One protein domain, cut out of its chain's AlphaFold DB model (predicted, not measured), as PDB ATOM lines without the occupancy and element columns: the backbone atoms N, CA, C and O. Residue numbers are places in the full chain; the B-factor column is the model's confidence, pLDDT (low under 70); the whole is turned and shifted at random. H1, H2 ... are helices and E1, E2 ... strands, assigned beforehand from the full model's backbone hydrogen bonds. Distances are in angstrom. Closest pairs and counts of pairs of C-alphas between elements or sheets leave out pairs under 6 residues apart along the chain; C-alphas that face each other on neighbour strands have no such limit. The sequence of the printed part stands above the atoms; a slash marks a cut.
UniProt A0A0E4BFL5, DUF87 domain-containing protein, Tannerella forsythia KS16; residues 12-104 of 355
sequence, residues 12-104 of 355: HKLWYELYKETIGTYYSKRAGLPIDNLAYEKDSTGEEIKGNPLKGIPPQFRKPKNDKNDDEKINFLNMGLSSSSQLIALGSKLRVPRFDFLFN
ATOM      1  N   HIS A  12      14.037  -6.465  52.933       91.50
ATOM      2  CA  HIS A  12      13.355  -5.249  52.495       91.50
ATOM      3  C   HIS A  12      12.968  -5.301  51.012       91.50
ATOM      4  O   HIS A  12      11.818  -5.021  50.669       91.50
ATOM      5  N   LYS A  13      13.896  -5.712  50.135       91.94
ATOM      6  CA  LYS A  13      13.607  -5.907  48.705       91.94
ATOM      7  C   LYS A  13      12.624  -7.050  48.490       91.94
ATOM      8  O   LYS A  13      11.643  -6.863  47.783       91.94
ATOM      9  N   LEU A  14      12.846  -8.199  49.133       91.56
ATOM     10  CA  LEU A  14      11.962  -9.359  49.010       91.56
ATOM     11  C   LEU A  14      10.525  -9.011  49.416       91.56
ATOM     12  O   LEU A  14       9.584  -9.304  48.684       91.56
ATOM     13  N   TRP A  15      10.355  -8.341  50.557       92.81
ATOM     14  CA  TRP A  15       9.056  -7.853  51.006       92.81
ATOM     15  C   TRP A  15       8.428  -6.895  49.991       92.81
ATOM     16  O   TRP A  15       7.248  -7.038  49.681       92.81
ATOM     17  N   TYR A  16       9.201  -5.944  49.462       93.12
ATOM     18  CA  TYR A  16       8.715  -4.956  48.502       93.12
ATOM     19  C   TYR A  16       8.237  -5.600  47.194       93.12
ATOM     20  O   TYR A  16       7.153  -5.272  46.712       93.12
ATOM     21  N   GLU A  17       8.997  -6.550  46.646       91.56
ATOM     22  CA  GLU A  17       8.613  -7.296  45.443       91.56
ATOM     23  C   GLU A  17       7.346  -8.128  45.681       91.56
ATOM     24  O   GLU A  17       6.365  -7.971  44.954       91.56
ATOM     25  N   LEU A  18       7.293  -8.903  46.772       90.94
ATOM     26  CA  LEU A  18       6.103  -9.684  47.131       90.94
ATOM     27  C   LEU A  18       4.875  -8.795  47.381       90.94
ATOM     28  O   LEU A  18       3.750  -9.170  47.040       90.94
ATOM     29  N   TYR A  19       5.068  -7.605  47.959       91.25
ATOM     30  CA  TYR A  19       4.002  -6.627  48.166       91.25
ATOM     31  C   TYR A  19       3.437  -6.139  46.827       91.25
ATOM     32  O   TYR A  19       2.215  -6.120  46.660       91.25
ATOM     33  N   LYS A  20       4.300  -5.796  45.857       91.25
ATOM     34  CA  LYS A  20       3.873  -5.412  44.501       91.25
ATOM     35  C   LYS A  20       3.117  -6.545  43.809       91.25
ATOM     36  O   LYS A  20       2.048  -6.299  43.264       91.25
ATOM     37  N   GLU A  21       3.620  -7.775  43.869       88.75
ATOM     38  CA  GLU A  21       2.990  -8.930  43.212       88.75
ATOM     39  C   GLU A  21       1.619  -9.296  43.805       88.75
ATOM     40  O   GLU A  21       0.715  -9.737  43.089       88.75
ATOM     41  N   THR A  22       1.448  -9.093  45.115       87.25
ATOM     42  CA  THR A  22       0.233  -9.495  45.840       87.25
ATOM     43  C   THR A  22      -0.839  -8.404  45.845       87.25
ATOM     44  O   THR A  22      -2.020  -8.693  45.653       87.25
ATOM     45  N   ILE A  23      -0.451  -7.149  46.100       87.88
ATOM     46  CA  ILE A  23      -1.377  -6.023  46.339       87.88
ATOM     47  C   ILE A  23      -1.427  -5.070  45.137       87.88
ATOM     48  O   ILE A  23      -2.373  -4.290  45.006       87.88
ATOM     49  N   GLY A  24      -0.442  -5.146  44.240       89.19
ATOM     50  CA  GLY A  24      -0.342  -4.280  43.076       89.19
ATOM     51  C   GLY A  24      -1.574  -4.318  42.180       89.19
ATOM     52  O   GLY A  24      -2.207  -5.356  41.961       89.19
ATOM     53  N   THR A  25      -1.888  -3.156  41.622       90.81
ATOM     54  CA  THR A  25      -2.820  -3.015  40.506       90.81
ATOM     55  C   THR A  25      -2.049  -2.569  39.274       90.81
ATOM     56  O   THR A  25      -0.973  -1.987  39.391       90.81
ATOM     57  N   TYR A  26      -2.560  -2.869  38.083       91.38
ATOM     58  CA  TYR A  26      -1.895  -2.536  36.824       91.38
ATOM     59  C   TYR A  26      -2.889  -2.057  35.767       91.38
ATOM     60  O   TYR A  26      -4.073  -2.405  35.800       91.38
ATOM     61  N   TYR A  27      -2.396  -1.266  34.812       89.31
ATOM     62  CA  TYR A  27      -3.177  -0.812  33.663       89.31
ATOM     63  C   TYR A  27      -3.284  -1.927  32.621       89.31
ATOM     64  O   TYR A  27      -2.304  -2.269  31.961       89.31
ATOM     65  N   SER A  28      -4.483  -2.474  32.419       84.50
ATOM     66  CA  SER A  28      -4.673  -3.671  31.587       84.50
ATOM     67  C   SER A  28      -4.611  -3.417  30.080       84.50
ATOM     68  O   SER A  28      -4.557  -4.366  29.305       84.50
ATOM     69  N   LYS A  29      -4.704  -2.153  29.654       83.00
ATOM     70  CA  LYS A  29      -4.676  -1.745  28.240       83.00
ATOM     71  C   LYS A  29      -3.276  -1.335  27.755       83.00
ATOM     72  O   LYS A  29      -3.106  -1.088  26.564       83.00
ATOM     73  N   ARG A  30      -2.281  -1.238  28.647       83.62
ATOM     74  CA  ARG A  30      -0.898  -0.893  28.276       83.62
ATOM     75  C   ARG A  30      -0.165  -2.123  27.737       83.62
ATOM     76  O   ARG A  30      -0.397  -3.236  28.201       83.62
ATOM     77  N   ALA A  31       0.709  -1.917  26.754       80.50
ATOM     78  CA  ALA A  31       1.546  -2.980  26.203       80.50
ATOM     79  C   ALA A  31       2.636  -3.400  27.207       80.50
ATOM     80  O   ALA A  31       3.152  -2.561  27.944       80.50
ATOM     81  N   GLY A  32       3.002  -4.684  27.213       83.38
ATOM     82  CA  GLY A  32       4.012  -5.249  28.118       83.38
ATOM     83  C   GLY A  32       3.418  -6.171  29.183       83.38
ATOM     84  O   GLY A  32       2.228  -6.492  29.151       83.38
ATOM     85  N   LEU A  33       4.256  -6.629  30.116       83.44
ATOM     86  CA  LEU A  33       3.794  -7.494  31.199       83.44
ATOM     87  C   LEU A  33       3.008  -6.671  32.235       83.44
ATOM     88  O   LEU A  33       3.292  -5.488  32.437       83.44
ATOM     89  N   PRO A  34       2.035  -7.276  32.941       83.31
ATOM     90  CA  PRO A  34       1.297  -6.604  34.011       83.31
ATOM     91  C   PRO A  34       2.187  -5.957  35.085       83.31
ATOM     92  O   PRO A  34       1.880  -4.865  35.557       83.31
ATOM     93  N   ILE A  35       3.313  -6.594  35.431       84.19
ATOM     94  CA  ILE A  35       4.268  -6.092  36.431       84.19
ATOM     95  C   ILE A  35       5.014  -4.825  35.974       84.19
ATOM     96  O   ILE A  35       5.388  -4.001  36.805       84.19
ATOM     97  N   ASP A  36       5.160  -4.620  34.663       85.81
ATOM     98  CA  ASP A  36       5.814  -3.434  34.095       85.81
ATOM     99  C   ASP A  36       4.867  -2.221  34.056       85.81
ATOM    100  O   ASP A  36       5.298  -1.082  33.896       85.81
ATOM    101  N   ASN A  37       3.561  -2.459  34.223       89.06
ATOM    102  CA  ASN A  37       2.491  -1.477  34.044       89.06
ATOM    103  C   ASN A  37       1.711  -1.191  35.338       89.06
ATOM    104  O   ASN A  37       0.506  -0.914  35.295       89.06
ATOM    105  N   LEU A  38       2.389  -1.258  36.487       90.69
ATOM    106  CA  LEU A  38       1.785  -1.005  37.796       90.69
ATOM    107  C   LEU A  38       1.155   0.397  37.883       90.69
ATOM    108  O   LEU A  38       1.720   1.397  37.443       90.69
ATOM    109  N   ALA A  39      -0.042   0.461  38.460       91.12
ATOM    110  CA  ALA A  39      -0.850   1.662  38.577       91.12
ATOM    111  C   ALA A  39      -0.664   2.311  39.955       91.12
ATOM    112  O   ALA A  39      -1.465   2.101  40.863       91.12
ATOM    113  N   TYR A  40       0.394   3.106  40.110       93.06
ATOM    114  CA  TYR A  40       0.677   3.829  41.354       93.06
ATOM    115  C   TYR A  40      -0.264   5.024  41.570       93.06
ATOM    116  O   TYR A  40      -0.687   5.682  40.614       93.06
ATOM    117  N   GLU A  41      -0.584   5.316  42.832       92.12
ATOM    118  CA  GLU A  41      -1.162   6.612  43.211       92.12
ATOM    119  C   GLU A  41      -0.124   7.724  43.030       92.12
ATOM    120  O   GLU A  41       1.081   7.467  43.034       92.12
ATOM    121  N   LYS A  42      -0.593   8.960  42.843       91.31
ATOM    122  CA  LYS A  42       0.263  10.140  42.707       91.31
ATOM    123  C   LYS A  42       0.109  11.042  43.920       91.31
ATOM    124  O   LYS A  42      -1.001  11.186  44.431       91.31
ATOM    125  N   ASP A  43       1.204  11.634  44.371       90.19
ATOM    126  CA  ASP A  43       1.191  12.595  45.471       90.19
ATOM    127  C   ASP A  43       0.698  13.988  45.026       90.19
ATOM    128  O   ASP A  43       0.308  14.202  43.874       90.19
ATOM    129  N   SER A  44       0.721  14.963  45.941       87.62
ATOM    130  CA  SER A  44       0.322  16.350  45.657       87.62
ATOM    131  C   SER A  44       1.179  17.049  44.595       87.62
ATOM    132  O   SER A  44       0.765  18.083  44.078       87.62
ATOM    133  N   THR A  45       2.364  16.519  44.283       87.69
ATOM    134  CA  THR A  45       3.278  17.049  43.261       87.69
ATOM    135  C   THR A  45       3.098  16.369  41.900       87.69
ATOM    136  O   THR A  45       3.617  16.846  40.892       87.69
ATOM    137  N   GLY A  46       2.299  15.297  41.844       85.50
ATOM    138  CA  GLY A  46       2.050  14.509  40.642       85.50
ATOM    139  C   GLY A  46       3.035  13.353  40.439       85.50
ATOM    140  O   GLY A  46       2.941  12.670  39.412       85.50
ATOM    141  N   GLU A  47       3.937  13.106  41.393       89.69
ATOM    142  CA  GLU A  47       4.888  11.993  41.363       89.69
ATOM    143  C   GLU A  47       4.254  10.695  41.872       89.69
ATOM    144  O   GLU A  47       3.398  10.695  42.755       89.69
ATOM    145  N   GLU A  48       4.661   9.558  41.303       91.62
ATOM    146  CA  GLU A  48       4.151   8.242  41.694       91.62
ATOM    147  C   GLU A  48       4.646   7.828  43.088       91.62
ATOM    148  O   GLU A  48       5.847   7.780  43.356       91.62
ATOM    149  N   ILE A  49       3.723   7.413  43.958       91.88
ATOM    150  CA  ILE A  49       4.007   6.955  45.321       91.88
ATOM    151  C   ILE A  49       4.516   5.507  45.282       91.88
ATOM    152  O   ILE A  49       3.813   4.545  45.598       91.88
ATOM    153  N   LYS A  50       5.786   5.345  44.900       92.00
ATOM    154  CA  LYS A  50       6.467   4.038  44.832       92.00
ATOM    155  C   LYS A  50       6.922   3.510  46.192       92.00
ATOM    156  O   LYS A  50       7.348   2.361  46.282       92.00
ATOM    157  N   GLY A  51       6.824   4.315  47.247       91.00
ATOM    158  CA  GLY A  51       7.332   3.966  48.571       91.00
ATOM    159  C   GLY A  51       8.862   3.936  48.621       91.00
ATOM    160  O   GLY A  51       9.546   4.531  47.790       91.00
ATOM    161  N   ASN A  52       9.413   3.262  49.627       90.56
ATOM    162  CA  ASN A  52      10.853   3.116  49.810       90.56
ATOM    163  C   ASN A  52      11.152   1.735  50.419       90.56
ATOM    164  O   ASN A  52      10.880   1.544  51.609       90.56
ATOM    165  N   PRO A  53      11.728   0.790  49.650       88.38
ATOM    166  CA  PRO A  53      11.993  -0.560  50.137       88.38
ATOM    167  C   PRO A  53      12.950  -0.560  51.330       88.38
ATOM    168  O   PRO A  53      12.651  -1.212  52.323       88.38
ATOM    169  N   LEU A  54      14.034   0.227  51.293       85.88
ATOM    170  CA  LEU A  54      15.028   0.307  52.376       85.88
ATOM    171  C   LEU A  54      14.437   0.797  53.702       85.88
ATOM    172  O   LEU A  54      14.898   0.399  54.761       85.88
ATOM    173  N   LYS A  55      13.420   1.661  53.649       86.88
ATOM    174  CA  LYS A  55      12.707   2.156  54.837       86.88
ATOM    175  C   LYS A  55      11.459   1.334  55.167       86.88
ATOM    176  O   LYS A  55      10.653   1.763  55.990       86.88
ATOM    177  N   GLY A  56      11.229   0.222  54.468       87.44
ATOM    178  CA  GLY A  56      10.018  -0.584  54.596       87.44
ATOM    179  C   GLY A  56       8.732   0.187  54.282       87.44
ATOM    180  O   GLY A  56       7.677  -0.172  54.793       87.44
ATOM    181  N   ILE A  57       8.779   1.274  53.503       90.88
ATOM    182  CA  ILE A  57       7.605   2.083  53.145       90.88
ATOM    183  C   ILE A  57       6.952   1.466  51.900       90.88
ATOM    184  O   ILE A  57       7.625   1.353  50.872       90.88
ATOM    185  N   PRO A  58       5.667   1.068  51.957       92.50
ATOM    186  CA  PRO A  58       5.022   0.378  50.848       92.50
ATOM    187  C   PRO A  58       4.680   1.343  49.703       92.50
ATOM    188  O   PRO A  58       4.443   2.528  49.955       92.50
ATOM    189  N   PRO A  59       4.607   0.843  48.459       93.31
ATOM    190  CA  PRO A  59       3.993   1.576  47.359       93.31
ATOM    191  C   PRO A  59       2.480   1.720  47.578       93.31
ATOM    192  O   PRO A  59       1.854   0.868  48.214       93.31
ATOM    193  N   GLN A  60       1.886   2.776  47.020       92.38
ATOM    194  CA  GLN A  60       0.433   2.967  46.996       92.38
ATOM    195  C   GLN A  60      -0.089   2.767  45.578       92.38
ATOM    196  O   GLN A  60       0.464   3.305  44.619       92.38
ATOM    197  N   PHE A  61      -1.153   1.977  45.450       92.44
ATOM    198  CA  PHE A  61      -1.728   1.597  44.165       92.44
ATOM    199  C   PHE A  61      -3.127   2.165  44.006       92.44
ATOM    200  O   PHE A  61      -3.923   2.159  44.945       92.44
ATOM    201  N   ARG A  62      -3.450   2.597  42.789       90.56
ATOM    202  CA  ARG A  62      -4.790   3.060  42.443       90.56
ATOM    203  C   ARG A  62      -5.775   1.911  42.595       90.56
ATOM    204  O   ARG A  62      -5.493   0.766  42.229       90.56
ATOM    205  N   LYS A  63      -6.968   2.238  43.089       87.25
ATOM    206  CA  LYS A  63      -8.067   1.276  43.189       87.25
ATOM    207  C   LYS A  63      -8.431   0.737  41.796       87.25
ATOM    208  O   LYS A  63      -8.404   1.504  40.831       87.25
ATOM    209  N   PRO A  64      -8.801  -0.551  41.682       84.56
ATOM    210  CA  PRO A  64      -9.284  -1.108  40.428       84.56
ATOM    211  C   PRO A  64     -10.457  -0.298  39.884       84.56
ATOM    212  O   PRO A  64     -11.373   0.066  40.625       84.56
ATOM    213  N   LYS A  65     -10.432  -0.047  38.579       83.81
ATOM    214  CA  LYS A  65     -11.458   0.705  37.861       83.81
ATOM    215  C   LYS A  65     -11.847  -0.084  36.622       83.81
ATOM    216  O   LYS A  65     -10.995  -0.405  35.796       83.81
ATOM    217  N   ASN A  66     -13.133  -0.413  36.514       70.38
ATOM    218  CA  ASN A  66     -13.659  -1.306  35.484       70.38
ATOM    219  C   ASN A  66     -14.746  -0.613  34.649       70.38
ATOM    220  O   ASN A  66     -15.841  -1.144  34.471       70.38
ATOM    221  N   ASP A  67     -14.442   0.587  34.154       72.00
ATOM    222  CA  ASP A  67     -15.300   1.293  33.204       72.00
ATOM    223  C   ASP A  67     -15.010   0.823  31.775       72.00
ATOM    224  O   ASP A  67     -13.871   0.849  31.309       72.00
ATOM    225  N   LYS A  68     -16.053   0.380  31.058       58.97
ATOM    226  CA  LYS A  68     -15.932  -0.180  29.696       58.97
ATOM    227  C   LYS A  68     -15.390   0.821  28.664       58.97
ATOM    228  O   LYS A  68     -14.794   0.386  27.683       58.97
ATOM    229  N   ASN A  69     -15.560   2.123  28.906       60.09
ATOM    230  CA  ASN A  69     -15.184   3.204  27.988       60.09
ATOM    231  C   ASN A  69     -13.958   4.011  28.450       60.09
ATOM    232  O   ASN A  69     -13.658   5.034  27.848       60.09
ATOM    233  N   ASP A  70     -13.266   3.582  29.510       67.81
ATOM    234  CA  ASP A  70     -12.077   4.272  30.014       67.81
ATOM    235  C   ASP A  70     -10.800   3.606  29.482       67.81
ATOM    236  O   ASP A  70     -10.659   2.376  29.503       67.81
ATOM    237  N   ASP A  71      -9.867   4.405  28.974       63.19
ATOM    238  CA  ASP A  71      -8.554   3.940  28.521       63.19
ATOM    239  C   ASP A  71      -7.619   3.589  29.685       63.19
ATOM    240  O   ASP A  71      -6.671   2.822  29.510       63.19
ATOM    241  N   GLU A  72      -7.967   3.999  30.907       73.94
ATOM    242  CA  GLU A  72      -7.293   3.639  32.153       73.94
ATOM    243  C   GLU A  72      -7.993   2.492  32.906       73.94
ATOM    244  O   GLU A  72      -8.286   2.588  34.099       73.94
ATOM    245  N   LYS A  73      -8.270   1.367  32.233       83.25
ATOM    246  CA  LYS A  73      -8.775   0.168  32.924       83.25
ATOM    247  C   LYS A  73      -7.701  -0.409  33.858       83.25
ATOM    248  O   LYS A  73      -6.610  -0.757  33.401       83.25
ATOM    249  N   ILE A  74      -8.025  -0.540  35.147       86.12
ATOM    250  CA  ILE A  74      -7.102  -0.996  36.201       86.12
ATOM    251  C   ILE A  74      -7.618  -2.298  36.812       86.12
ATOM    252  O   ILE A  74      -8.732  -2.338  37.341       86.12
ATOM    253  N   ASN A  75      -6.780  -3.334  36.799       85.06
ATOM    254  CA  ASN A  75      -7.063  -4.642  37.391       85.06
ATOM    255  C   ASN A  75      -6.095  -4.945  38.545       85.06
ATOM    256  O   ASN A  75      -5.002  -4.382  38.613       85.06
ATOM    257  N   PHE A  76      -6.470  -5.875  39.426       85.44
ATOM    258  CA  PHE A  76      -5.525  -6.473  40.373       85.44
ATOM    259  C   PHE A  76      -4.506  -7.338  39.638       85.44
ATOM    260  O   PHE A  76      -4.877  -8.078  38.726       85.44
ATOM    261  N   LEU A  77      -3.249  -7.276  40.069       83.25
ATOM    262  CA  LEU A  77      -2.198  -8.161  39.579       83.25
ATOM    263  C   LEU A  77      -2.368  -9.586  40.133       83.25
ATOM    264  O   LEU A  77      -2.318 -10.534  39.358       83.25
ATOM    265  N   ASN A  78      -2.592  -9.694  41.452       69.62
ATOM    266  CA  ASN A  78      -2.777 -10.905  42.267       69.62
ATOM    267  C   ASN A  78      -2.253 -12.211  41.631       69.62
ATOM    268  O   ASN A  78      -3.025 -13.006  41.092       69.62
ATOM    269  N   MET A  79      -0.943 -12.458  41.741       65.50
ATOM    270  CA  MET A  79      -0.282 -13.655  41.189       65.50
ATOM    271  C   MET A  79      -0.452 -14.937  42.037       65.50
ATOM    272  O   MET A  79       0.345 -15.863  41.925       65.50
ATOM    273  N   GLY A  80      -1.492 -15.031  42.878       59.09
ATOM    274  CA  GLY A  80      -1.836 -16.269  43.599       59.09
ATOM    275  C   GLY A  80      -1.325 -16.378  45.041       59.09
ATOM    276  O   GLY A  80      -1.436 -17.444  45.646       59.09
ATOM    277  N   LEU A  81      -0.812 -15.293  45.630       61.28
ATOM    278  CA  LEU A  81      -0.452 -15.234  47.051       61.28
ATOM    279  C   LEU A  81      -1.666 -14.797  47.887       61.28
ATOM    280  O   LEU A  81      -2.147 -13.672  47.789       61.28
ATOM    281  N   SER A  82      -2.174 -15.687  48.739       59.16
ATOM    282  CA  SER A  82      -3.425 -15.484  49.490       59.16
ATOM    283  C   SER A  82      -3.299 -14.634  50.764       59.16
ATOM    284  O   SER A  82      -4.312 -14.296  51.372       59.16
ATOM    285  N   SER A  83      -2.083 -14.274  51.192       69.31
ATOM    286  CA  SER A  83      -1.828 -13.720  52.535       69.31
ATOM    287  C   SER A  83      -1.288 -12.282  52.522       69.31
ATOM    288  O   SER A  83      -0.253 -11.985  53.120       69.31
ATOM    289  N   SER A  84      -2.011 -11.352  51.888       78.62
ATOM    290  CA  SER A  84      -1.694  -9.908  51.913       78.62
ATOM    291  C   SER A  84      -1.577  -9.346  53.341       78.62
ATOM    292  O   SER A  84      -0.747  -8.475  53.606       78.62
ATOM    293  N   SER A  85      -2.336  -9.899  54.291       84.19
ATOM    294  CA  SER A  85      -2.284  -9.541  55.714       84.19
ATOM    295  C   SER A  85      -0.913  -9.794  56.351       84.19
ATOM    296  O   SER A  85      -0.436  -8.967  57.131       84.19
ATOM    297  N   GLN A  86      -0.243 -10.893  55.994       87.12
ATOM    298  CA  GLN A  86       1.083 -11.231  56.513       87.12
ATOM    299  C   GLN A  86       2.151 -10.274  55.977       87.12
ATOM    300  O   GLN A  86       3.011  -9.834  56.739       87.12
ATOM    301  N   LEU A  87       2.064  -9.881  54.700       88.81
ATOM    302  CA  LEU A  87       2.966  -8.891  54.099       88.81
ATOM    303  C   LEU A  87       2.776  -7.498  54.711       88.81
ATOM    304  O   LEU A  87       3.757  -6.802  54.974       88.81
ATOM    305  N   ILE A  88       1.535  -7.097  54.999       88.12
ATOM    306  CA  ILE A  88       1.244  -5.837  55.703       88.12
ATOM    307  C   ILE A  88       1.813  -5.868  57.130       88.12
ATOM    308  O   ILE A  88       2.414  -4.888  57.588       88.12
ATOM    309  N   ALA A  89       1.669  -6.997  57.831       89.12
ATOM    310  CA  ALA A  89       2.228  -7.183  59.164       89.12
ATOM    311  C   ALA A  89       3.765  -7.150  59.148       89.12
ATOM    312  O   ALA A  89       4.364  -6.462  59.974       89.12
ATOM    313  N   LEU A  90       4.407  -7.835  58.194       89.25
ATOM    314  CA  LEU A  90       5.862  -7.821  58.029       89.25
ATOM    315  C   LEU A  90       6.369  -6.408  57.726       89.25
ATOM    316  O   LEU A  90       7.256  -5.927  58.423       89.25
ATOM    317  N   GLY A  91       5.752  -5.710  56.771       89.00
ATOM    318  CA  GLY A  91       6.121  -4.335  56.428       89.00
ATOM    319  C   GLY A  91       6.022  -3.381  57.617       89.00
ATOM    320  O   GLY A  91       6.868  -2.512  57.793       89.00
ATOM    321  N   SER A  92       5.020  -3.566  58.479       88.50
ATOM    322  CA  SER A  92       4.921  -2.810  59.733       88.50
ATOM    323  C   SER A  92       6.061  -3.132  60.700       88.50
ATOM    324  O   SER A  92       6.621  -2.211  61.282       88.50
ATOM    325  N   LYS A  93       6.450  -4.407  60.838       87.38
ATOM    326  CA  LYS A  93       7.578  -4.813  61.694       87.38
ATOM    327  C   LYS A  93       8.921  -4.263  61.203       87.38
ATOM    328  O   LYS A  93       9.709  -3.853  62.044       87.38
ATOM    329  N   LEU A  94       9.142  -4.185  59.885       88.44
ATOM    330  CA  LEU A  94      10.355  -3.600  59.286       88.44
ATOM    331  C   LEU A  94      10.568  -2.124  59.667       88.44
ATOM    332  O   LEU A  94      11.686  -1.632  59.611       88.44
ATOM    333  N   ARG A  95       9.503  -1.407  60.052       86.94
ATOM    334  CA  ARG A  95       9.554   0.022  60.409       86.94
ATOM    335  C   ARG A  95       9.614   0.291  61.912       86.94
ATOM    336  O   ARG A  95       9.687   1.450  62.312       86.94
ATOM    337  N   VAL A  96       9.491  -0.737  62.750       83.00
ATOM    338  CA  VAL A  96       9.408  -0.576  64.207       83.00
ATOM    339  C   VAL A  96      10.815  -0.695  64.804       83.00
ATOM    340  O   VAL A  96      11.361  -1.798  64.771       83.00
ATOM    341  N   PRO A  97      11.353   0.360  65.457       80.44
ATOM    342  CA  PRO A  97      12.727   0.360  65.979       80.44
ATOM    343  C   PRO A  97      13.038  -0.780  66.956       80.44
ATOM    344  O   PRO A  97      14.164  -1.250  67.067       80.44
ATOM    345  N   ARG A  98      12.019  -1.293  67.658       73.69
ATOM    346  CA  ARG A  98      12.161  -2.445  68.561       73.69
ATOM    347  C   ARG A  98      12.644  -3.717  67.845       73.69
ATOM    348  O   ARG A  98      13.166  -4.601  68.513       73.69
ATOM    349  N   PHE A  99      12.459  -3.831  66.528       77.81
ATOM    350  CA  PHE A  99      12.939  -4.962  65.730       77.81
ATOM    351  C   PHE A  99      14.239  -4.663  64.968       77.81
ATOM    352  O   PHE A  99      14.674  -5.507  64.185       77.81
ATOM    353  N   ASP A 100      14.894  -3.524  65.214       79.75
ATOM    354  CA  ASP A 100      16.147  -3.169  64.530       79.75
ATOM    355  C   ASP A 100      17.254  -4.195  64.796       79.75
ATOM    356  O   ASP A 100      18.043  -4.479  63.902       79.75
ATOM    357  N   PHE A 101      17.251  -4.855  65.961       77.00
ATOM    358  CA  PHE A 101      18.180  -5.957  66.247       77.00
ATOM    359  C   PHE A 101      18.078  -7.121  65.240       77.00
ATOM    360  O   PHE A 101      19.039  -7.866  65.071       77.00
ATOM    361  N   LEU A 102      16.918  -7.297  64.590       80.19
ATOM    362  CA  LEU A 102      16.668  -8.338  63.591       80.19
ATOM    363  C   LEU A 102      16.801  -7.807  62.157       80.19
ATOM    364  O   LEU A 102      17.310  -8.513  61.292       80.19
ATOM    365  N   PHE A 103      16.308  -6.594  61.887       84.44
ATOM    366  CA  PHE A 103      16.190  -6.064  60.521       84.44
ATOM    367  C   PHE A 103      17.271  -5.058  60.125       84.44
ATOM    368  O   PHE A 103      17.404  -4.758  58.940       84.44
ATOM    369  N   ASN A 104      18.035  -4.548  61.090       83.31
ATOM    370  CA  ASN A 104      19.110  -3.592  60.867       83.31
ATOM    371  C   ASN A 104      20.312  -3.881  61.789       83.31
ATOM    372  O   ASN A 104      20.654  -3.061  62.644       83.31
TER     373      ASN A 104
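This is residues 12 to 104 of the 355 residues of the protein "DUF87 domain-containing protein" of Tannerella forsythia KS16 (UniProt A0A0E4BFL5). Helices H1 and H3 lie side by side, with a tiny antiparallel sheet, E1 - E2, and short H2 beyond one end, H4 beyond the other, and residues 38 to 73 looping out and back. The 93 printed residues run H1, E1, H2, E2, H3, H4: mostly helix, under half in named elements. The whole is only just compact, close to loose: radius of gyration of the C-alphas 14.7 A, spans 51 by 34 by 20 A.

H1, residues 12 to 23, touches H3, residues 84 to 94, at a shallow tilt of 26 degrees, opposite ways; closest C-alphas Thr 22 and Ser 84, 6.4 A. E1, residues 25 to 27, and E2, residues 74 to 76, have N 26 and O 75 within hydrogen-bond range, 2.9 A. The closest C-alphas of E1 and H2, residues 34 to 37, are Tyr 26 and Asn 37, 5.3 A. H4, residues 97 to 103, and H3 only just touch, only at the corner, with 3 pairs of C-alphas within 8 A; closest Leu 94 and Phe 103, 6.5 A. In H1 and H3 every O i to N i+4 pair is within range, in H4 1 of 3, beside 3 of 4 O i to N i+3 pairs; H2 is too short.

H1, 16.0 A long, begins at C-alpha 12 (13.355, -5.249, 52.495). H3 is 15.5 A long. H4 ends at C-alpha 103 (16.190, -6.064, 60.521).

The printed part has no cut. The link H2 to E2 is long. Residues 68 to 71 and 78 to 83 have pLDDT under 70.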